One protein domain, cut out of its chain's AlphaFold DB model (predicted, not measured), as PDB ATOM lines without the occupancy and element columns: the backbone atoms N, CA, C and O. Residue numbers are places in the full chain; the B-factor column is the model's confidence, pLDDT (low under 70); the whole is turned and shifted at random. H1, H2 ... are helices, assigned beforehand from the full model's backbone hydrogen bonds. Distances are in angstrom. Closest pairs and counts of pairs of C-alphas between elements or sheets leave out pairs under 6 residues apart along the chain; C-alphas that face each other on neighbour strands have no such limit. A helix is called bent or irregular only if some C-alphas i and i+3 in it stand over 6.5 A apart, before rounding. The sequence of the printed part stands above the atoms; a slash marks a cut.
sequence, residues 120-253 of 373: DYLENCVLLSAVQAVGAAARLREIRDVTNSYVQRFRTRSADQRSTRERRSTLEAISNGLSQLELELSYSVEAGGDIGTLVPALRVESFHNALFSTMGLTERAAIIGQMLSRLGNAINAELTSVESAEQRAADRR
ATOM      1  N   ASP A 120       4.336  30.592  78.628       90.75
ATOM      2  CA  ASP A 120       3.692  30.769  77.313       90.75
ATOM      3  C   ASP A 120       4.685  30.767  76.138       90.75
ATOM      4  O   ASP A 120       4.433  30.205  75.073       90.75
ATOM      5  N   TYR A 121       5.865  31.368  76.320       90.12
ATOM      6  CA  TYR A 121       6.877  31.392  75.263       90.12
ATOM      7  C   TYR A 121       7.372  29.981  74.902       90.12
ATOM      8  O   TYR A 121       7.682  29.712  73.742       90.12
ATOM      9  N   LEU A 122       7.458  29.081  75.888       92.19
ATOM     10  CA  LEU A 122       7.877  27.700  75.684       92.19
ATOM     11  C   LEU A 122       6.769  26.915  74.983       92.19
ATOM     12  O   LEU A 122       7.082  26.145  74.083       92.19
ATOM     13  N   GLU A 123       5.501  27.160  75.321       92.75
ATOM     14  CA  GLU A 123       4.348  26.573  74.623       92.75
ATOM     15  C   GLU A 123       4.339  26.954  73.135       92.75
ATOM     16  O   GLU A 123       4.178  26.090  72.274       92.75
ATOM     17  N   ASN A 124       4.638  28.219  72.813       92.44
ATOM     18  CA  ASN A 124       4.775  28.684  71.429       92.44
ATOM     19  C   ASN A 124       5.940  28.008  70.685       92.44
ATOM     20  O   ASN A 124       5.798  27.613  69.527       92.44
ATOM     21  N   CYS A 125       7.095  27.840  71.338       93.19
ATOM     22  CA  CYS A 125       8.243  27.151  70.737       93.19
ATOM     23  C   CYS A 125       7.968  25.654  70.532       93.19
ATOM     24  O   CYS A 125       8.378  25.066  69.533       93.19
ATOM     25  N   VAL A 126       7.247  25.039  71.468       93.69
ATOM     26  CA  VAL A 126       6.791  23.647  71.397       93.69
ATOM     27  C   VAL A 126       5.802  23.457  70.253       93.69
ATOM     28  O   VAL A 126       5.930  22.493  69.501       93.69
ATOM     29  N   LEU A 127       4.875  24.398  70.062       93.69
ATOM     30  CA  LEU A 127       3.981  24.410  68.909       93.69
ATOM     31  C   LEU A 127       4.765  24.464  67.594       93.69
ATOM     32  O   LEU A 127       4.505  23.656  66.706       93.69
ATOM     33  N   LEU A 128       5.749  25.360  67.480       92.25
ATOM     34  CA  LEU A 128       6.601  25.450  66.290       92.25
ATOM     35  C   LEU A 128       7.348  24.133  66.026       92.25
ATOM     36  O   LEU A 128       7.333  23.630  64.905       92.25
ATOM     37  N   SER A 129       7.939  23.550  67.070       93.69
ATOM     38  CA  SER A 129       8.628  22.260  67.000       93.69
ATOM     39  C   SER A 129       7.694  21.130  66.549       93.69
ATOM     40  O   SER A 129       8.052  20.331  65.685       93.69
ATOM     41  N   ALA A 130       6.460  21.090  67.060       94.62
ATOM     42  CA  ALA A 130       5.464  20.105  66.650       94.62
ATOM     43  C   ALA A 130       5.027  20.283  65.191       94.62
ATOM     44  O   ALA A 130       4.889  19.295  64.472       94.62
ATOM     45  N   VAL A 131       4.856  21.525  64.727       92.31
ATOM     46  CA  VAL A 131       4.562  21.820  63.315       92.31
ATOM     47  C   VAL A 131       5.696  21.331  62.415       92.31
ATOM     48  O   VAL A 131       5.429  20.686  61.401       92.31
ATOM     49  N   GLN A 132       6.954  21.569  62.798       92.31
ATOM     50  CA  GLN A 132       8.118  21.059  62.069       92.31
ATOM     51  C   GLN A 132       8.155  19.529  62.052       92.31
ATOM     52  O   GLN A 132       8.335  18.939  60.991       92.31
ATOM     53  N   ALA A 133       7.922  18.881  63.193       93.81
ATOM     54  CA  ALA A 133       7.937  17.426  63.296       93.81
ATOM     55  C   ALA A 133       6.814  16.768  62.470       93.81
ATOM     56  O   ALA A 133       7.052  15.786  61.766       93.81
ATOM     57  N   VAL A 134       5.598  17.326  62.496       93.81
ATOM     58  CA  VAL A 134       4.474  16.857  61.667       93.81
ATOM     59  C   VAL A 134       4.748  17.102  60.182       93.81
ATOM     60  O   VAL A 134       4.523  16.205  59.370       93.81
ATOM     61  N   GLY A 135       5.286  18.270  59.822       91.94
ATOM     62  CA  GLY A 135       5.688  18.578  58.449       91.94
ATOM     63  C   GLY A 135       6.755  17.614  57.923       91.94
ATOM     64  O   GLY A 135       6.610  17.066  56.832       91.94
ATOM     65  N   ALA A 136       7.780  17.334  58.728       93.31
ATOM     66  CA  ALA A 136       8.821  16.361  58.416       93.31
ATOM     67  C   ALA A 136       8.250  14.938  58.279       93.31
ATOM     68  O   ALA A 136       8.586  14.227  57.333       93.31
ATOM     69  N   ALA A 137       7.334  14.529  59.164       93.88
ATOM     70  CA  ALA A 137       6.654  13.235  59.074       93.88
ATOM     71  C   ALA A 137       5.841  13.092  57.776       93.88
ATOM     72  O   ALA A 137       5.926  12.062  57.102       93.88
ATOM     73  N   ALA A 138       5.090  14.134  57.411       92.25
ATOM     74  CA  ALA A 138       4.305  14.186  56.184       92.25
ATOM     75  C   ALA A 138       5.201  14.089  54.938       92.25
ATOM     76  O   ALA A 138       4.931  13.295  54.036       92.25
ATOM     77  N   ARG A 139       6.322  14.823  54.918       91.81
ATOM     78  CA  ARG A 139       7.297  14.761  53.818       91.81
ATOM     79  C   ARG A 139       7.994  13.413  53.728       91.81
ATOM     80  O   ARG A 139       8.131  12.883  52.633       91.81
ATOM     81  N   LEU A 140       8.355  12.799  54.854       93.94
ATOM     82  CA  LEU A 140       8.909  11.442  54.859       93.94
ATOM     83  C   LEU A 140       7.958  10.424  54.231       93.94
ATOM     84  O   LEU A 140       8.403   9.535  53.504       93.94
ATOM     85  N   ARG A 141       6.655  10.535  54.506       91.94
ATOM     86  CA  ARG A 141       5.651   9.667  53.889       91.94
ATOM     87  C   ARG A 141       5.588   9.862  52.381       91.94
ATOM     88  O   ARG A 141       5.639   8.878  51.651       91.94
ATOM     89  N   GLU A 142       5.513  11.105  51.929       91.62
ATOM     90  CA  GLU A 142       5.474  11.425  50.504       91.62
ATOM     91  C   GLU A 142       6.732  10.920  49.783       91.62
ATOM     92  O   GLU A 142       6.625  10.170  48.813       91.62
ATOM     93  N   ILE A 143       7.923  11.220  50.315       92.56
ATOM     94  CA  ILE A 143       9.200  10.733  49.774       92.56
ATOM     95  C   ILE A 143       9.196   9.207  49.711       92.56
ATOM     96  O   ILE A 143       9.588   8.631  48.694       92.56
ATOM     97  N   ARG A 144       8.728   8.523  50.760       93.56
ATOM     98  CA  ARG A 144       8.620   7.059  50.779       93.56
ATOM     99  C   ARG A 144       7.698   6.543  49.677       93.56
ATOM    100  O   ARG A 144       8.058   5.579  48.998       93.56
ATOM    101  N   ASP A 145       6.530   7.148  49.498       92.88
ATOM    102  CA  ASP A 145       5.550   6.727  48.495       92.88
ATOM    103  C   ASP A 145       6.096   6.925  47.073       92.88
ATOM    104  O   ASP A 145       6.061   5.996  46.256       92.88
ATOM    105  N   VAL A 146       6.720   8.075  46.797       93.31
ATOM    106  CA  VAL A 146       7.369   8.344  45.505       93.31
ATOM    107  C   VAL A 146       8.562   7.408  45.285       93.31
ATOM    108  O   VAL A 146       8.690   6.822  44.207       93.31
ATOM    109  N   THR A 147       9.388   7.164  46.304       92.62
ATOM    110  CA  THR A 147      10.520   6.220  46.234       92.62
ATOM    111  C   THR A 147      10.045   4.816  45.874       92.62
ATOM    112  O   THR A 147      10.605   4.176  44.983       92.62
ATOM    113  N   ASN A 148       8.974   4.337  46.513       92.25
ATOM    114  CA  ASN A 148       8.385   3.037  46.194       92.25
ATOM    115  C   ASN A 148       7.895   2.980  44.745       92.25
ATOM    116  O   ASN A 148       8.088   1.962  44.073       92.25
ATOM    117  N   SER A 149       7.319   4.074  44.232       92.69
ATOM    118  CA  SER A 149       6.917   4.160  42.826       92.69
ATOM    119  C   SER A 149       8.118   4.034  41.873       92.69
ATOM    120  O   SER A 149       8.042   3.301  40.884       92.69
ATOM    121  N   TYR A 150       9.263   4.648  42.202       91.06
ATOM    122  CA  TYR A 150      10.493   4.529  41.417       91.06
ATOM    123  C   TYR A 150      11.108   3.133  41.481       91.06
ATOM    124  O   TYR A 150      11.501   2.601  40.442       91.06
ATOM    125  N   VAL A 151      11.127   2.498  42.655       90.94
ATOM    126  CA  VAL A 151      11.561   1.098  42.798       90.94
ATOM    127  C   VAL A 151      10.688   0.178  41.945       90.94
ATOM    128  O   VAL A 151      11.207  -0.681  41.227       90.94
ATOM    129  N   GLN A 152       9.367   0.365  41.978       90.56
ATOM    130  CA  GLN A 152       8.447  -0.443  41.187       90.56
ATOM    131  C   GLN A 152       8.655  -0.219  39.687       90.56
ATOM    132  O   GLN A 152       8.776  -1.190  38.943       90.56
ATOM    133  N   ARG A 153       8.779   1.041  39.247       87.75
ATOM    134  CA  ARG A 153       9.066   1.389  37.848       87.75
ATOM    135  C   ARG A 153      10.398   0.808  37.378       87.75
ATOM    136  O   ARG A 153      10.476   0.296  36.266       87.75
ATOM    137  N   PHE A 154      11.433   0.839  38.215       89.00
ATOM    138  CA  PHE A 154      12.727   0.228  37.915       89.00
ATOM    139  C   PHE A 154      12.614  -1.294  37.730       89.00
ATOM    140  O   PHE A 154      13.215  -1.842  36.806       89.00
ATOM    141  N   ARG A 155      11.813  -1.975  38.562       86.38
ATOM    142  CA  ARG A 155      11.590  -3.429  38.482       86.38
ATOM    143  C   ARG A 155      10.773  -3.842  37.260       86.38
ATOM    144  O   ARG A 155      11.157  -4.789  36.579       86.38
ATOM    145  N   THR A 156       9.664  -3.157  36.972       84.12
ATOM    146  CA  THR A 156       8.793  -3.503  35.833       84.12
ATOM    147  C   THR A 156       9.470  -3.225  34.493       84.12
ATOM    148  O   THR A 156       9.310  -3.999  33.551       84.12
ATOM    149  N   ARG A 157      10.307  -2.183  34.423       78.31
ATOM    150  CA  ARG A 157      11.111  -1.838  33.243       78.31
ATOM    151  C   ARG A 157      11.947  -3.007  32.719       78.31
ATOM    152  O   ARG A 157      12.035  -3.200  31.507       78.31
ATOM    153  N   SER A 158      12.569  -3.772  33.617       63.19
ATOM    154  CA  SER A 158      13.461  -4.881  33.253       63.19
ATOM    155  C   SER A 158      12.769  -5.990  32.453       63.19
ATOM    156  O   SER A 158      13.460  -6.763  31.798       63.19
ATOM    157  N   ALA A 159      11.432  -6.063  32.476       61.91
ATOM    158  CA  ALA A 159      10.668  -7.085  31.765       61.91
ATOM    159  C   ALA A 159      10.225  -6.673  30.346       61.91
ATOM    160  O   ALA A 159      10.037  -7.552  29.510       61.91
ATOM    161  N   ASP A 160      10.060  -5.373  30.066       63.09
ATOM    162  CA  ASP A 160       9.216  -4.923  28.940       63.09
ATOM    163  C   ASP A 160       9.961  -4.119  27.850       63.09
ATOM    164  O   ASP A 160       9.489  -3.979  26.720       63.09
ATOM    165  N   GLN A 161      11.161  -3.601  28.139       67.25
ATOM    166  CA  GLN A 161      11.846  -2.691  27.212       67.25
ATOM    167  C   GLN A 161      12.669  -3.401  26.134       67.25
ATOM    168  O   GLN A 161      13.651  -4.091  26.411       67.25
ATOM    169  N   ARG A 162      12.303  -3.147  24.870       66.31
ATOM    170  CA  ARG A 162      12.937  -3.740  23.679       66.31
ATOM    171  C   ARG A 162      14.147  -2.960  23.152       66.31
ATOM    172  O   ARG A 162      14.909  -3.524  22.370       66.31
ATOM    173  N   SER A 163      14.335  -1.691  23.537       80.94
ATOM    174  CA  SER A 163      15.421  -0.846  23.012       80.94
ATOM    175  C   SER A 163      16.352  -0.283  24.094       80.94
ATOM    176  O   SER A 163      15.920   0.170  25.154       80.94
ATOM    177  N   THR A 164      17.658  -0.282  23.807       83.25
ATOM    178  CA  THR A 164      18.717   0.202  24.713       83.25
ATOM    179  C   THR A 164      18.596   1.700  25.010       83.25
ATOM    180  O   THR A 164      18.786   2.124  26.148       83.25
ATOM    181  N   ARG A 165      18.174   2.491  24.014       85.12
ATOM    182  CA  ARG A 165      17.978   3.943  24.142       85.12
ATOM    183  C   ARG A 165      16.817   4.297  25.073       85.12
ATOM    184  O   ARG A 165      16.942   5.188  25.908       85.12
ATOM    185  N   GLU A 166      15.698   3.590  24.951       85.12
ATOM    186  CA  GLU A 166      14.540   3.778  25.831       85.12
ATOM    187  C   GLU A 166      14.873   3.376  27.272       85.12
ATOM    188  O   GLU A 166      14.553   4.107  28.216       85.12
ATOM    189  N   ARG A 167      15.629   2.281  27.433       84.94
ATOM    190  CA  ARG A 167      16.176   1.848  28.724       84.94
ATOM    191  C   ARG A 167      17.040   2.904  29.377       84.94
ATOM    192  O   ARG A 167      16.782   3.253  30.527       84.94
ATOM    193  N   ARG A 168      17.987   3.469  28.632       89.00
ATOM    194  CA  ARG A 168      18.824   4.577  29.092       89.00
ATOM    195  C   ARG A 168      17.993   5.777  29.548       89.00
ATOM    196  O   ARG A 168      18.108   6.183  30.696       89.00
ATOM    197  N   SER A 169      17.094   6.273  28.697       89.44
ATOM    198  CA  SER A 169      16.277   7.457  29.015       89.44
ATOM    199  C   SER A 169      15.396   7.268  30.255       89.44
ATOM    200  O   SER A 169      15.212   8.188  31.049       89.44
ATOM    201  N   THR A 170      14.879   6.053  30.464       88.50
ATOM    202  CA  THR A 170      14.073   5.737  31.647       88.50
ATOM    203  C   THR A 170      14.935   5.719  32.908       88.50
ATOM    204  O   THR A 170      14.502   6.219  33.941       88.50
ATOM    205  N   LEU A 171      16.144   5.156  32.837       90.94
ATOM    206  CA  LEU A 171      17.088   5.135  33.957       90.94
ATOM    207  C   LEU A 171      17.558   6.541  34.326       90.94
ATOM    208  O   LEU A 171      17.574   6.870  35.504       90.94
ATOM    209  N   GLU A 172      17.855   7.379  33.332       91.88
ATOM    210  CA  GLU A 172      18.203   8.790  33.533       91.88
ATOM    211  C   GLU A 172      17.047   9.555  34.198       91.88
ATOM    212  O   GLU A 172      17.262  10.281  35.164       91.88
ATOM    213  N   ALA A 173      15.801   9.331  33.761       90.62
ATOM    214  CA  ALA A 173      14.630   9.948  34.384       90.62
ATOM    215  C   ALA A 173      14.440   9.521  35.850       90.62
ATOM    216  O   ALA A 173      14.146  10.364  36.698       90.62
ATOM    217  N   ILE A 174      14.621   8.230  36.164       91.62
ATOM    218  CA  ILE A 174      14.547   7.742  37.550       91.62
ATOM    219  C   ILE A 174      15.709   8.308  38.376       91.62
ATOM    220  O   ILE A 174      15.485   8.734  39.503       91.62
ATOM    221  N   SER A 175      16.924   8.363  37.821       92.88
ATOM    222  CA  SER A 175      18.098   8.931  38.493       92.88
ATOM    223  C   SER A 175      17.892  10.403  38.851       92.88
ATOM    224  O   SER A 175      18.163  10.799  39.977       92.88
ATOM    225  N   ASN A 176      17.365  11.206  37.925       92.69
ATOM    226  CA  ASN A 176      17.074  12.616  38.184       92.69
ATOM    227  C   ASN A 176      16.008  12.777  39.278       92.69
ATOM    228  O   ASN A 176      16.151  13.613  40.168       92.69
ATOM    229  N   GLY A 177      14.957  11.950  39.237       92.19
ATOM    230  CA  GLY A 177      13.929  11.927  40.279       92.19
ATOM    231  C   GLY A 177      14.478  11.513  41.647       92.19
ATOM    232  O   GLY A 177      14.062  12.062  42.661       92.19
ATOM    233  N   LEU A 178      15.436  10.584  41.680       93.62
ATOM    234  CA  LEU A 178      16.103  10.142  42.901       93.62
ATOM    235  C   LEU A 178      16.902  11.273  43.555       93.62
ATOM    236  O   LEU A 178      16.736  11.516  44.746       93.62
ATOM    237  N   SER A 179      17.710  11.996  42.773       92.69
ATOM    238  CA  SER A 179      18.494  13.131  43.277       92.69
ATOM    239  C   SER A 179      17.611  14.237  43.859       92.69
ATOM    240  O   SER A 179      17.974  14.850  44.860       92.69
ATOM    241  N   GLN A 180      16.431  14.465  43.275       93.94
ATOM    242  CA  GLN A 180      15.456  15.408  43.823       93.94
ATOM    243  C   GLN A 180      14.919  14.949  45.189       93.94
ATOM    244  O   GLN A 180      14.851  15.752  46.117       93.94
ATOM    245  N   LEU A 181      14.581  13.665  45.337       93.88
ATOM    246  CA  LEU A 181      14.095  13.117  46.610       93.88
ATOM    247  C   LEU A 181      15.164  13.132  47.710       93.88
ATOM    248  O   LEU A 181      14.839  13.382  48.866       93.88
ATOM    249  N   GLU A 182      16.429  12.877  47.369       94.00
ATOM    250  CA  GLU A 182      17.549  12.985  48.316       94.00
ATOM    251  C   GLU A 182      17.707  14.421  48.831       94.00
ATOM    252  O   GLU A 182      17.874  14.639  50.033       94.00
ATOM    253  N   LEU A 183      17.583  15.410  47.941       93.69
ATOM    254  CA  LEU A 183      17.611  16.822  48.318       93.69
ATOM    255  C   LEU A 183      16.419  17.195  49.211       93.69
ATOM    256  O   LEU A 183      16.596  17.886  50.214       93.69
ATOM    257  N   GLU A 184      15.216  16.719  48.883       92.62
ATOM    258  CA  GLU A 184      14.015  16.961  49.689       92.62
ATOM    259  C   GLU A 184      14.098  16.323  51.075       92.62
ATOM    260  O   GLU A 184      13.697  16.960  52.052       92.62
ATOM    261  N   LEU A 185      14.645  15.108  51.175       92.19
ATOM    262  CA  LEU A 185      14.901  14.430  52.445       92.19
ATOM    263  C   LEU A 185      15.854  15.258  53.314       92.19
ATOM    264  O   LEU A 185      15.553  15.531  54.477       92.19
ATOM    265  N   SER A 186      16.963  15.712  52.728       92.06
ATOM    266  CA  SER A 186      17.966  16.490  53.449       92.06
ATOM    267  C   SER A 186      17.414  17.836  53.931       92.06
ATOM    268  O   SER A 186      17.519  18.175  55.110       92.06
ATOM    269  N   TYR A 187      16.742  18.587  53.054       88.94
ATOM    270  CA  TYR A 187      16.243  19.921  53.395       88.94
ATOM    271  C   TYR A 187      14.995  19.904  54.289       88.94
ATOM    272  O   TYR A 187      14.887  20.703  55.215       88.94
ATOM    273  N   SER A 188      14.034  19.017  54.023       86.25
ATOM    274  CA  SER A 188      12.715  19.077  54.675       86.25
ATOM    275  C   SER A 188      12.632  18.255  55.957       86.25
ATOM    276  O   SER A 188      11.705  18.451  56.743       86.25
ATOM    277  N   VAL A 189      13.555  17.310  56.156       85.62
ATOM    278  CA  VAL A 189      13.511  16.369  57.280       85.62
ATOM    279  C   VAL A 189      14.787  16.441  58.105       85.62
ATOM    280  O   VAL A 189      14.704  16.659  59.310       85.62
ATOM    281  N   GLU A 190      15.957  16.278  57.483       87.19
ATOM    282  CA  GLU A 190      17.226  16.215  58.223       87.19
ATOM    283  C   GLU A 190      17.621  17.583  58.790       87.19
ATOM    284  O   GLU A 190      17.919  17.685  59.978       87.19
ATOM    285  N   ALA A 191      17.531  18.648  57.987       84.69
ATOM    286  CA  ALA A 191      17.782  20.012  58.459       84.69
ATOM    287  C   ALA A 191      16.768  20.457  59.526       84.69
ATOM    288  O   ALA A 191      17.092  21.247  60.410       84.69
ATOM    289  N   GLY A 192      15.544  19.921  59.469       78.88
ATOM    290  CA  GLY A 192      14.492  20.201  60.442       78.88
ATOM    291  C   GLY A 192      14.732  19.593  61.824       78.88
ATOM    292  O   GLY A 192      14.019  19.976  62.745       78.88
ATOM    293  N   GLY A 193      15.698  18.678  61.973       79.75
ATOM    294  CA  GLY A 193      16.036  18.038  63.249       79.75
ATOM    295  C   GLY A 193      16.922  18.874  64.179       79.75
ATOM    296  O   GLY A 193      17.152  18.456  65.311       79.75
ATOM    297  N   ASP A 194      17.424  20.029  63.727       83.81
ATOM    298  CA  ASP A 194      18.221  20.950  64.545       83.81
ATOM    299  C   ASP A 194      17.508  22.297  64.742       83.81
ATOM    300  O   ASP A 194      17.812  23.314  64.106       83.81
ATOM    301  N   ILE A 195      16.552  22.316  65.675       84.25
ATOM    302  CA  ILE A 195      15.845  23.543  66.069       84.25
ATOM    303  C   ILE A 195      16.755  24.585  66.735       84.25
ATOM    304  O   ILE A 195      16.377  25.757  66.793       84.25
ATOM    305  N   GLY A 196      17.934  24.192  67.234       81.31
ATOM    306  CA  GLY A 196      18.852  25.089  67.943       81.31
ATOM    307  C   GLY A 196      19.337  26.241  67.063       81.31
ATOM    308  O   GLY A 196      19.617  27.335  67.552       81.31
ATOM    309  N   THR A 197      19.334  26.037  65.742       83.31
ATOM    310  CA  THR A 197      19.611  27.078  64.742       83.31
ATOM    311  C   THR A 197      18.556  28.190  64.698       83.31
ATOM    312  O   THR A 197      18.883  29.328  64.362       83.31
ATOM    313  N   LEU A 198      17.301  27.886  65.046       83.19
ATOM    314  CA  LEU A 198      16.177  28.828  65.022       83.19
ATOM    315  C   LEU A 198      15.895  29.418  66.405       83.19
ATOM    316  O   LEU A 198      15.644  30.616  66.531       83.19
ATOM    317  N   VAL A 199      15.907  28.572  67.438       87.19
ATOM    318  CA  VAL A 199      15.599  28.952  68.818       87.19
ATOM    319  C   VAL A 199      16.651  28.337  69.744       87.19
ATOM    320  O   VAL A 199      16.473  27.204  70.193       87.19
ATOM    321  N   PRO A 200      17.726  29.079  70.074       86.00
ATOM    322  CA  PRO A 200      18.805  28.580  70.921       86.00
ATOM    323  C   PRO A 200      18.367  28.578  72.392       86.00
ATOM    324  O   PRO A 200      18.636  29.510  73.157       86.00
ATOM    325  N   ALA A 201      17.618  27.553  72.790       89.19
ATOM    326  CA  ALA A 201      17.107  27.400  74.144       89.19
ATOM    327  C   ALA A 201      17.064  25.925  74.551       89.19
ATOM    328  O   ALA A 201      16.280  25.147  74.015       89.19
ATOM    329  N   LEU A 202      17.800  25.575  75.612       91.19
ATOM    330  CA  LEU A 202      17.950  24.195  76.101       91.19
ATOM    331  C   LEU A 202      16.620  23.457  76.319       91.19
ATOM    332  O   LEU A 202      16.492  22.286  75.979       91.19
ATOM    333  N   ARG A 203      15.602  24.141  76.862       91.81
ATOM    334  CA  ARG A 203      14.266  23.550  77.073       91.81
ATOM    335  C   ARG A 203      13.564  23.208  75.756       91.81
ATOM    336  O   ARG A 203      12.903  22.180  75.673       91.81
ATOM    337  N   VAL A 204      13.718  24.063  74.746       92.69
ATOM    338  CA  VAL A 204      13.121  23.888  73.415       92.69
ATOM    339  C   VAL A 204      13.859  22.798  72.648       92.69
ATOM    340  O   VAL A 204      13.222  21.899  72.112       92.69
ATOM    341  N   GLU A 205      15.189  22.821  72.666       93.44
ATOM    342  CA  GLU A 205      16.034  21.794  72.048       93.44
ATOM    343  C   GLU A 205      15.786  20.417  72.669       93.44
ATOM    344  O   GLU A 205      15.596  19.432  71.959       93.44
ATOM    345  N   SER A 206      15.708  20.341  74.002       93.75
ATOM    346  CA  SER A 206      15.414  19.093  74.710       93.75
ATOM    347  C   SER A 206      14.030  18.542  74.359       93.75
ATOM    348  O   SER A 206      13.905  17.336  74.146       93.75
ATOM    349  N   PHE A 207      13.012  19.405  74.240       94.75
ATOM    350  CA  PHE A 207      11.692  19.013  73.738       94.75
ATOM    351  C   PHE A 207      11.769  18.494  72.297       94.75
ATOM    352  O   PHE A 207      11.268  17.416  71.999       94.75
ATOM    353  N   HIS A 208      12.398  19.256  71.404       95.00
ATOM    354  CA  HIS A 208      12.454  18.957  69.976       95.00
ATOM    355  C   HIS A 208      13.187  17.648  69.680       95.00
ATOM    356  O   HIS A 208      12.653  16.794  68.976       95.00
ATOM    357  N   ASN A 209      14.355  17.442  70.289       93.62
ATOM    358  CA  ASN A 209      15.129  16.213  70.135       93.62
ATOM    359  C   ASN A 209      14.345  14.992  70.632       93.62
ATOM    360  O   ASN A 209      14.312  13.956  69.964       93.62
ATOM    361  N   ALA A 210      13.664  15.125  71.775       94.50
ATOM    362  CA  ALA A 210      12.804  14.072  72.299       94.50
ATOM    363  C   ALA A 210      11.602  13.804  71.383       94.50
ATOM    364  O   ALA A 210      11.258  12.647  71.144       94.50
ATOM    365  N   LEU A 211      10.989  14.845  70.811       95.06
ATOM    366  CA  LEU A 211       9.868  14.703  69.885       95.06
ATOM    367  C   LEU A 211      10.293  13.983  68.597       95.06
ATOM    368  O   LEU A 211       9.669  12.993  68.217       95.06
ATOM    369  N   PHE A 212      11.382  14.425  67.964       93.56
ATOM    370  CA  PHE A 212      11.931  13.805  66.752       93.56
ATOM    371  C   PHE A 212      12.328  12.344  66.982       93.56
ATOM    372  O   PHE A 212      12.056  11.487  66.136       93.56
ATOM    373  N   SER A 213      12.920  12.056  68.145       92.88
ATOM    374  CA  SER A 213      13.250  10.701  68.586       92.88
ATOM    375  C   SER A 213      11.995   9.843  68.764       92.88
ATOM    376  O   SER A 213      11.898   8.764  68.183       92.88
ATOM    377  N   THR A 214      10.997  10.335  69.501       93.75
ATOM    378  CA  THR A 214       9.786   9.569  69.841       93.75
ATOM    379  C   THR A 214       8.883   9.341  68.625       93.75
ATOM    380  O   THR A 214       8.250   8.293  68.498       93.75
ATOM    381  N   MET A 215       8.850  10.283  67.679       93.38
ATOM    382  CA  MET A 215       8.194  10.110  66.377       93.38
ATOM    383  C   MET A 215       8.978   9.189  65.423       93.38
ATOM    384  O   MET A 215       8.438   8.752  64.401       93.38
ATOM    385  N   GLY A 216      10.239   8.875  65.746       92.88
ATOM    386  CA  GLY A 216      11.129   8.042  64.941       92.88
ATOM    387  C   GLY A 216      11.528   8.687  63.614       92.88
ATOM    388  O   GLY A 216      11.761   7.975  62.639       92.88
ATOM    389  N   LEU A 217      11.549  10.022  63.528       93.38
ATOM    390  CA  LEU A 217      11.776  10.732  62.263       93.38
ATOM    391  C   LEU A 217      13.200  10.536  61.748       93.38
ATOM    392  O   LEU A 217      13.388  10.271  60.564       93.38
ATOM    393  N   THR A 218      14.186  10.584  62.642       91.69
ATOM    394  CA  THR A 218      15.605  10.401  62.308       91.69
ATOM    395  C   THR A 218      15.887   8.996  61.772       91.69
ATOM    396  O   THR A 218      16.510   8.842  60.723       91.69
ATOM    397  N   GLU A 219      15.369   7.960  62.433       92.56
ATOM    398  CA  GLU A 219      15.516   6.569  61.991       92.56
ATOM    399  C   GLU A 219      14.799   6.320  60.657       92.56
ATOM    400  O   GLU A 219      15.369   5.731  59.737       92.56
ATOM    401  N   ARG A 220      13.560   6.808  60.510       94.06
ATOM    402  CA  ARG A 220      12.795   6.673  59.260       94.06
ATOM    403  C   ARG A 220      13.481   7.383  58.094       94.06
ATOM    404  O   ARG A 220      13.519   6.819  56.999       94.06
ATOM    405  N   ALA A 221      14.039   8.572  58.326       94.25
ATOM    406  CA  ALA A 221      14.827   9.299  57.336       94.25
ATOM    407  C   ALA A 221      16.061   8.495  56.911       94.25
ATOM    408  O   ALA A 221      16.260   8.284  55.718       94.25
ATOM    409  N   ALA A 222      16.815   7.943  57.867       93.69
ATOM    410  CA  ALA A 222      17.989   7.120  57.582       93.69
ATOM    411  C   ALA A 222      17.649   5.866  56.754       93.69
ATOM    412  O   ALA A 222      18.361   5.532  55.805       93.69
ATOM    413  N   ILE A 223      16.537   5.189  57.065       94.75
ATOM    414  CA  ILE A 223      16.058   4.032  56.291       94.75
ATOM    415  C   ILE A 223      15.741   4.438  54.848       94.75
ATOM    416  O   ILE A 223      16.162   3.758  53.909       94.75
ATOM    417  N   ILE A 224      15.016   5.544  54.656       94.75
ATOM    418  CA  ILE A 224      14.663   6.043  53.322       94.75
ATOM    419  C   ILE A 224      15.921   6.472  52.560       94.75
ATOM    420  O   ILE A 224      16.096   6.043  51.423       94.75
ATOM    421  N   GLY A 225      16.844   7.198  53.190       94.44
ATOM    422  CA  GLY A 225      18.138   7.554  52.599       94.44
ATOM    423  C   GLY A 225      18.933   6.325  52.147       94.44
ATOM    424  O   GLY A 225      19.469   6.287  51.039       94.44
ATOM    425  N   GLN A 226      18.927   5.248  52.940       94.88
ATOM    426  CA  GLN A 226      19.566   3.994  52.547       94.88
ATOM    427  C   GLN A 226      18.854   3.316  51.362       94.88
ATOM    428  O   GLN A 226      19.516   2.738  50.497       94.88
ATOM    429  N   MET A 227      17.519   3.377  51.295       93.56
ATOM    430  CA  MET A 227      16.757   2.888  50.139       93.56
ATOM    431  C   MET A 227      17.085   3.678  48.868       93.56
ATOM    432  O   MET A 227      17.310   3.057  47.826       93.56
ATOM    433  N   LEU A 228      17.153   5.009  48.963       94.62
ATOM    434  CA  LEU A 228      17.506   5.903  47.859       94.62
ATOM    435  C   LEU A 228      18.914   5.581  47.336       94.62
ATOM    436  O   LEU A 228      19.073   5.244  46.163       94.62
ATOM    437  N   SER A 229      19.903   5.510  48.231       94.38
ATOM    438  CA  SER A 229      21.289   5.162  47.890       94.38
ATOM    439  C   SER A 229      21.407   3.791  47.204       94.38
ATOM    440  O   SER A 229      22.093   3.640  46.188       94.38
ATOM    441  N   ARG A 230      20.700   2.770  47.707       94.12
ATOM    442  CA  ARG A 230      20.683   1.430  47.090       94.12
ATOM    443  C   ARG A 230      20.071   1.451  45.691       94.12
ATOM    444  O   ARG A 230      20.601   0.795  44.794       94.12
ATOM    445  N   LEU A 231      18.981   2.195  45.498       93.88
ATOM    446  CA  LEU A 231      18.365   2.359  44.185       93.88
ATOM    447  C   LEU A 231      19.310   3.093  43.221       93.88
ATOM    448  O   LEU A 231      19.482   2.636  42.093       93.88
ATOM    449  N   GLY A 232      19.979   4.155  43.674       94.38
ATOM    450  CA  GLY A 232      20.976   4.887  42.889       94.38
ATOM    451  C   GLY A 232      22.123   3.993  42.422       94.38
ATOM    452  O   GLY A 232      22.444   3.959  41.234       94.38
ATOM    453  N   ASN A 233      22.675   3.172  43.317       94.75
ATOM    454  CA  ASN A 233      23.719   2.205  42.965       94.75
ATOM    455  C   ASN A 233      23.242   1.179  41.925       94.75
ATOM    456  O   ASN A 233      23.967   0.876  40.975       94.75
ATOM    457  N   ALA A 234      22.013   0.673  42.062       93.56
ATOM    458  CA  ALA A 234      21.430  -0.255  41.096       93.56
ATOM    459  C   ALA A 234      21.211   0.400  39.718       93.56
ATOM    460  O   ALA A 234      21.485  -0.223  38.692       93.56
ATOM    461  N   ILE A 235      20.765   1.660  39.685       91.38
ATOM    462  CA  ILE A 235      20.597   2.436  38.448       91.38
ATOM    463  C   ILE A 235      21.947   2.673  37.771       91.38
ATOM    464  O   ILE A 235      22.056   2.455  36.568       91.38
ATOM    465  N   ASN A 236      22.982   3.048  38.523       92.75
ATOM    466  CA  ASN A 236      24.322   3.284  37.979       92.75
ATOM    467  C   ASN A 236      24.946   2.009  37.397       92.75
ATOM    468  O   ASN A 236      25.515   2.033  36.301       92.75
ATOM    469  N   ALA A 237      24.801   0.875  38.090       93.06
ATOM    470  CA  ALA A 237      25.254  -0.421  37.586       93.06
ATOM    471  C   ALA A 237      24.538  -0.799  36.279       93.06
ATOM    472  O   ALA A 237      25.153  -1.269  35.320       93.06
ATOM    473  N   GLU A 238      23.235  -0.540  36.220       89.81
ATOM    474  CA  GLU A 238      22.424  -0.795  35.039       89.81
ATOM    475  C   GLU A 238      22.773   0.144  33.874       89.81
ATOM    476  O   GLU A 238      22.882  -0.306  32.735       89.81
ATOM    477  N   LEU A 239      22.993   1.432  34.139       90.75
ATOM    478  CA  LEU A 239      23.408   2.406  33.132       90.75
ATOM    479  C   LEU A 239      24.767   2.023  32.529       90.75
ATOM    480  O   LEU A 239      24.923   2.033  31.311       90.75
ATOM    481  N   THR A 240      25.703   1.569  33.365       91.50
ATOM    482  CA  THR A 240      27.008   1.044  32.928       91.50
ATOM    483  C   THR A 240      26.853  -0.204  32.050       91.50
ATOM    484  O   THR A 240      27.551  -0.368  31.045       91.50
ATOM    485  N   SER A 241      25.916  -1.092  32.395       88.31
ATOM    486  CA  SER A 241      25.586  -2.283  31.597       88.31
ATOM    487  C   SER A 241      25.009  -1.910  30.226       88.31
ATOM    488  O   SER A 241      25.403  -2.468  29.198       88.31
ATOM    489  N   VAL A 242      24.116  -0.919  30.198       88.06
ATOM    490  CA  VAL A 242      23.522  -0.353  28.980       88.06
ATOM    491  C   VAL A 242      24.598   0.274  28.098       88.06
ATOM    492  O   VAL A 242      24.686  -0.075  26.924       88.06
ATOM    493  N   GLU A 243      25.461   1.121  28.657       89.25
ATOM    494  CA  GLU A 243      26.568   1.752  27.933       89.25
ATOM    495  C   GLU A 243      27.528   0.708  27.346       89.25
ATOM    496  O   GLU A 243      27.883   0.769  26.169       89.25
ATOM    497  N   SER A 244      27.866  -0.324  28.122       88.12
ATOM    498  CA  SER A 244      28.691  -1.442  27.651       88.12
ATOM    499  C   SER A 244      28.039  -2.190  26.480       88.12
ATOM    500  O   SER A 244      28.720  -2.616  25.543       88.12
ATOM    501  N   ALA A 245      26.715  -2.369  26.504       85.25
ATOM    502  CA  ALA A 245      25.980  -2.992  25.407       85.25
ATOM    503  C   ALA A 245      25.950  -2.103  24.150       85.25
ATOM    504  O   ALA A 245      26.101  -2.617  23.038       85.25
ATOM    505  N   GLU A 246      25.801  -0.783  24.312       87.06
ATOM    506  CA  GLU A 246      25.875   0.190  23.213       87.06
ATOM    507  C   GLU A 246      27.265   0.195  22.567       87.06
ATOM    508  O   GLU A 246      27.363   0.110  21.341       87.06
ATOM    509  N   GLN A 247      28.330   0.201  23.374       86.81
ATOM    510  CA  GLN A 247      29.713   0.134  22.897       86.81
ATOM    511  C   GLN A 247      29.969  -1.147  22.096       86.81
ATOM    512  O   GLN A 247      30.423  -1.074  20.956       86.81
ATOM    513  N   ARG A 248      29.567  -2.319  22.607       84.50
ATOM    514  CA  ARG A 248      29.700  -3.589  21.863       84.50
ATOM    515  C   ARG A 248      28.923  -3.578  20.548       84.50
ATOM    516  O   ARG A 248      29.395  -4.115  19.545       84.50
ATOM    517  N   ALA A 249      27.730  -2.986  20.524       82.19
ATOM    518  CA  ALA A 249      26.947  -2.864  19.297       82.19
ATOM    519  C   ALA A 249      27.613  -1.915  18.282       82.19
ATOM    520  O   ALA A 249      27.601  -2.199  17.081       82.19
ATOM    521  N   ALA A 250      28.208  -0.816  18.749       84.56
ATOM    522  CA  ALA A 250      28.969   0.114  17.920       84.56
ATOM    523  C   ALA A 250      30.244  -0.540  17.363       84.56
ATOM    524  O   ALA A 250      30.487  -0.462  16.157       84.56
ATOM    525  N   ASP A 251      30.990  -1.269  18.194       86.06
ATOM    526  CA  ASP A 251      32.186  -2.009  17.788       86.06
ATOM    527  C   ASP A 251      31.863  -3.064  16.733       86.06
ATOM    528  O   ASP A 251      32.535  -3.125  15.705       86.06
ATOM    529  N   ARG A 252      30.773  -3.827  16.897       80.38
ATOM    530  CA  ARG A 252      30.309  -4.781  15.871       80.38
ATOM    531  C   ARG A 252      30.015  -4.089  14.536       80.38
ATOM    532  O   ARG A 252      30.424  -4.576  13.483       80.38
ATOM    533  N   ARG A 253      29.350  -2.924  14.548       79.25
ATOM    534  CA  ARG A 253      29.093  -2.145  13.318       79.25
ATOM    535  C   ARG A 253      30.387  -1.644  12.683       79.25
ATOM    536  O   ARG A 253      30.512  -1.690  11.457       79.25
TER     537      ARG A 253
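What this domain is: This is residues 120 to 253 of the 373 residues of an uncharacterized protein of Streptomyces carminius (UniProt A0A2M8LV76). Picture a long, slim rod made mainly of three long helices, H1, H2 and H4, in an up-and-down bundle, with the short helix H3 packed on the early part of H1, at the rod's end where H1 begins. H1 and H2 form a long helical hairpin; H4 starts against H1, then runs on along H2, and its last residues, 247 to 253, stick out at the opposite end of the rod. The printed part has 134 residues with four named helices, H1, H2, H3, H4 in chain order, and no named strand: the class is all helix. It is loose, with a radius of gyration of the C-alphas of 20.5 A, and spans 76 by 23 by 17 A.

How they stand to each other: Start with H1, residues 120 to 160, one of two hubs that touch three helices each. The other hub is H2, residues 164 to 193, which touches H1 at a shallow tilt of 14 degrees, opposite ways; look at Ala 136 and Val 189, their closest C-alphas, 4.8 A apart. Next comes H3, residues 202 to 214, which touches H1 along residues 122 to 133 alone, at a shallow tilt of 32 degrees, the same way; the closest C-alphas are those of Ser 129 and His 208, 5.9 A apart. H2 and H3, also a helical hairpin, only just touch, with 3 pairs of C-alphas within 8 A; the closest are those of Gly 193 and Phe 212, 6.9 A apart, and the tilt is a steep 40 degrees. H4, residues 217 to 253, touches H2 at a shallow tilt of 21 degrees, opposite ways, closest at the C-alphas of Leu 171 and Ile 235, 6.3 A apart. With residues 217 to 231 alone H4 also touches H1, the same way at 28 degrees, a shallow tilt; the C-alphas of Ala 137 and Leu 217 are closest, at 6.5 A. H3 and H4 are close but not clearly touching. In the backbones of H3 and H4 every O i to N i+4 pair is within hydrogen-bond range; in H1 34 of 37 are, and in H2 24 of 26.

Where its parts are: Find C-alpha 120 at (3.692, 30.769, 77.313); from there H1 runs 60.4 A to Asp 160. H2 runs 42.5 A from Thr 164 at (18.717, 0.202, 24.713) to Gly 193; it is neither bent nor irregular, but only just: C-alphas 188 and 191 are 6.4 A apart. H3 runs 17.9 A from Leu 202 to Thr 214. H4 runs 53.5 A from Leu 217 to C-alpha 253 at (29.093, -2.145, 13.318).

The domain as a whole: The two C-alphas farthest apart are those of Asp 120 and Arg 253, 76.3 A. The printed part has no cut; the links H1 to H2 and H3 to H4 are tight, and H2 to H3 is short. The mean pLDDT of the printed part is 89.5; look for values under 70 at residues 158 to 162.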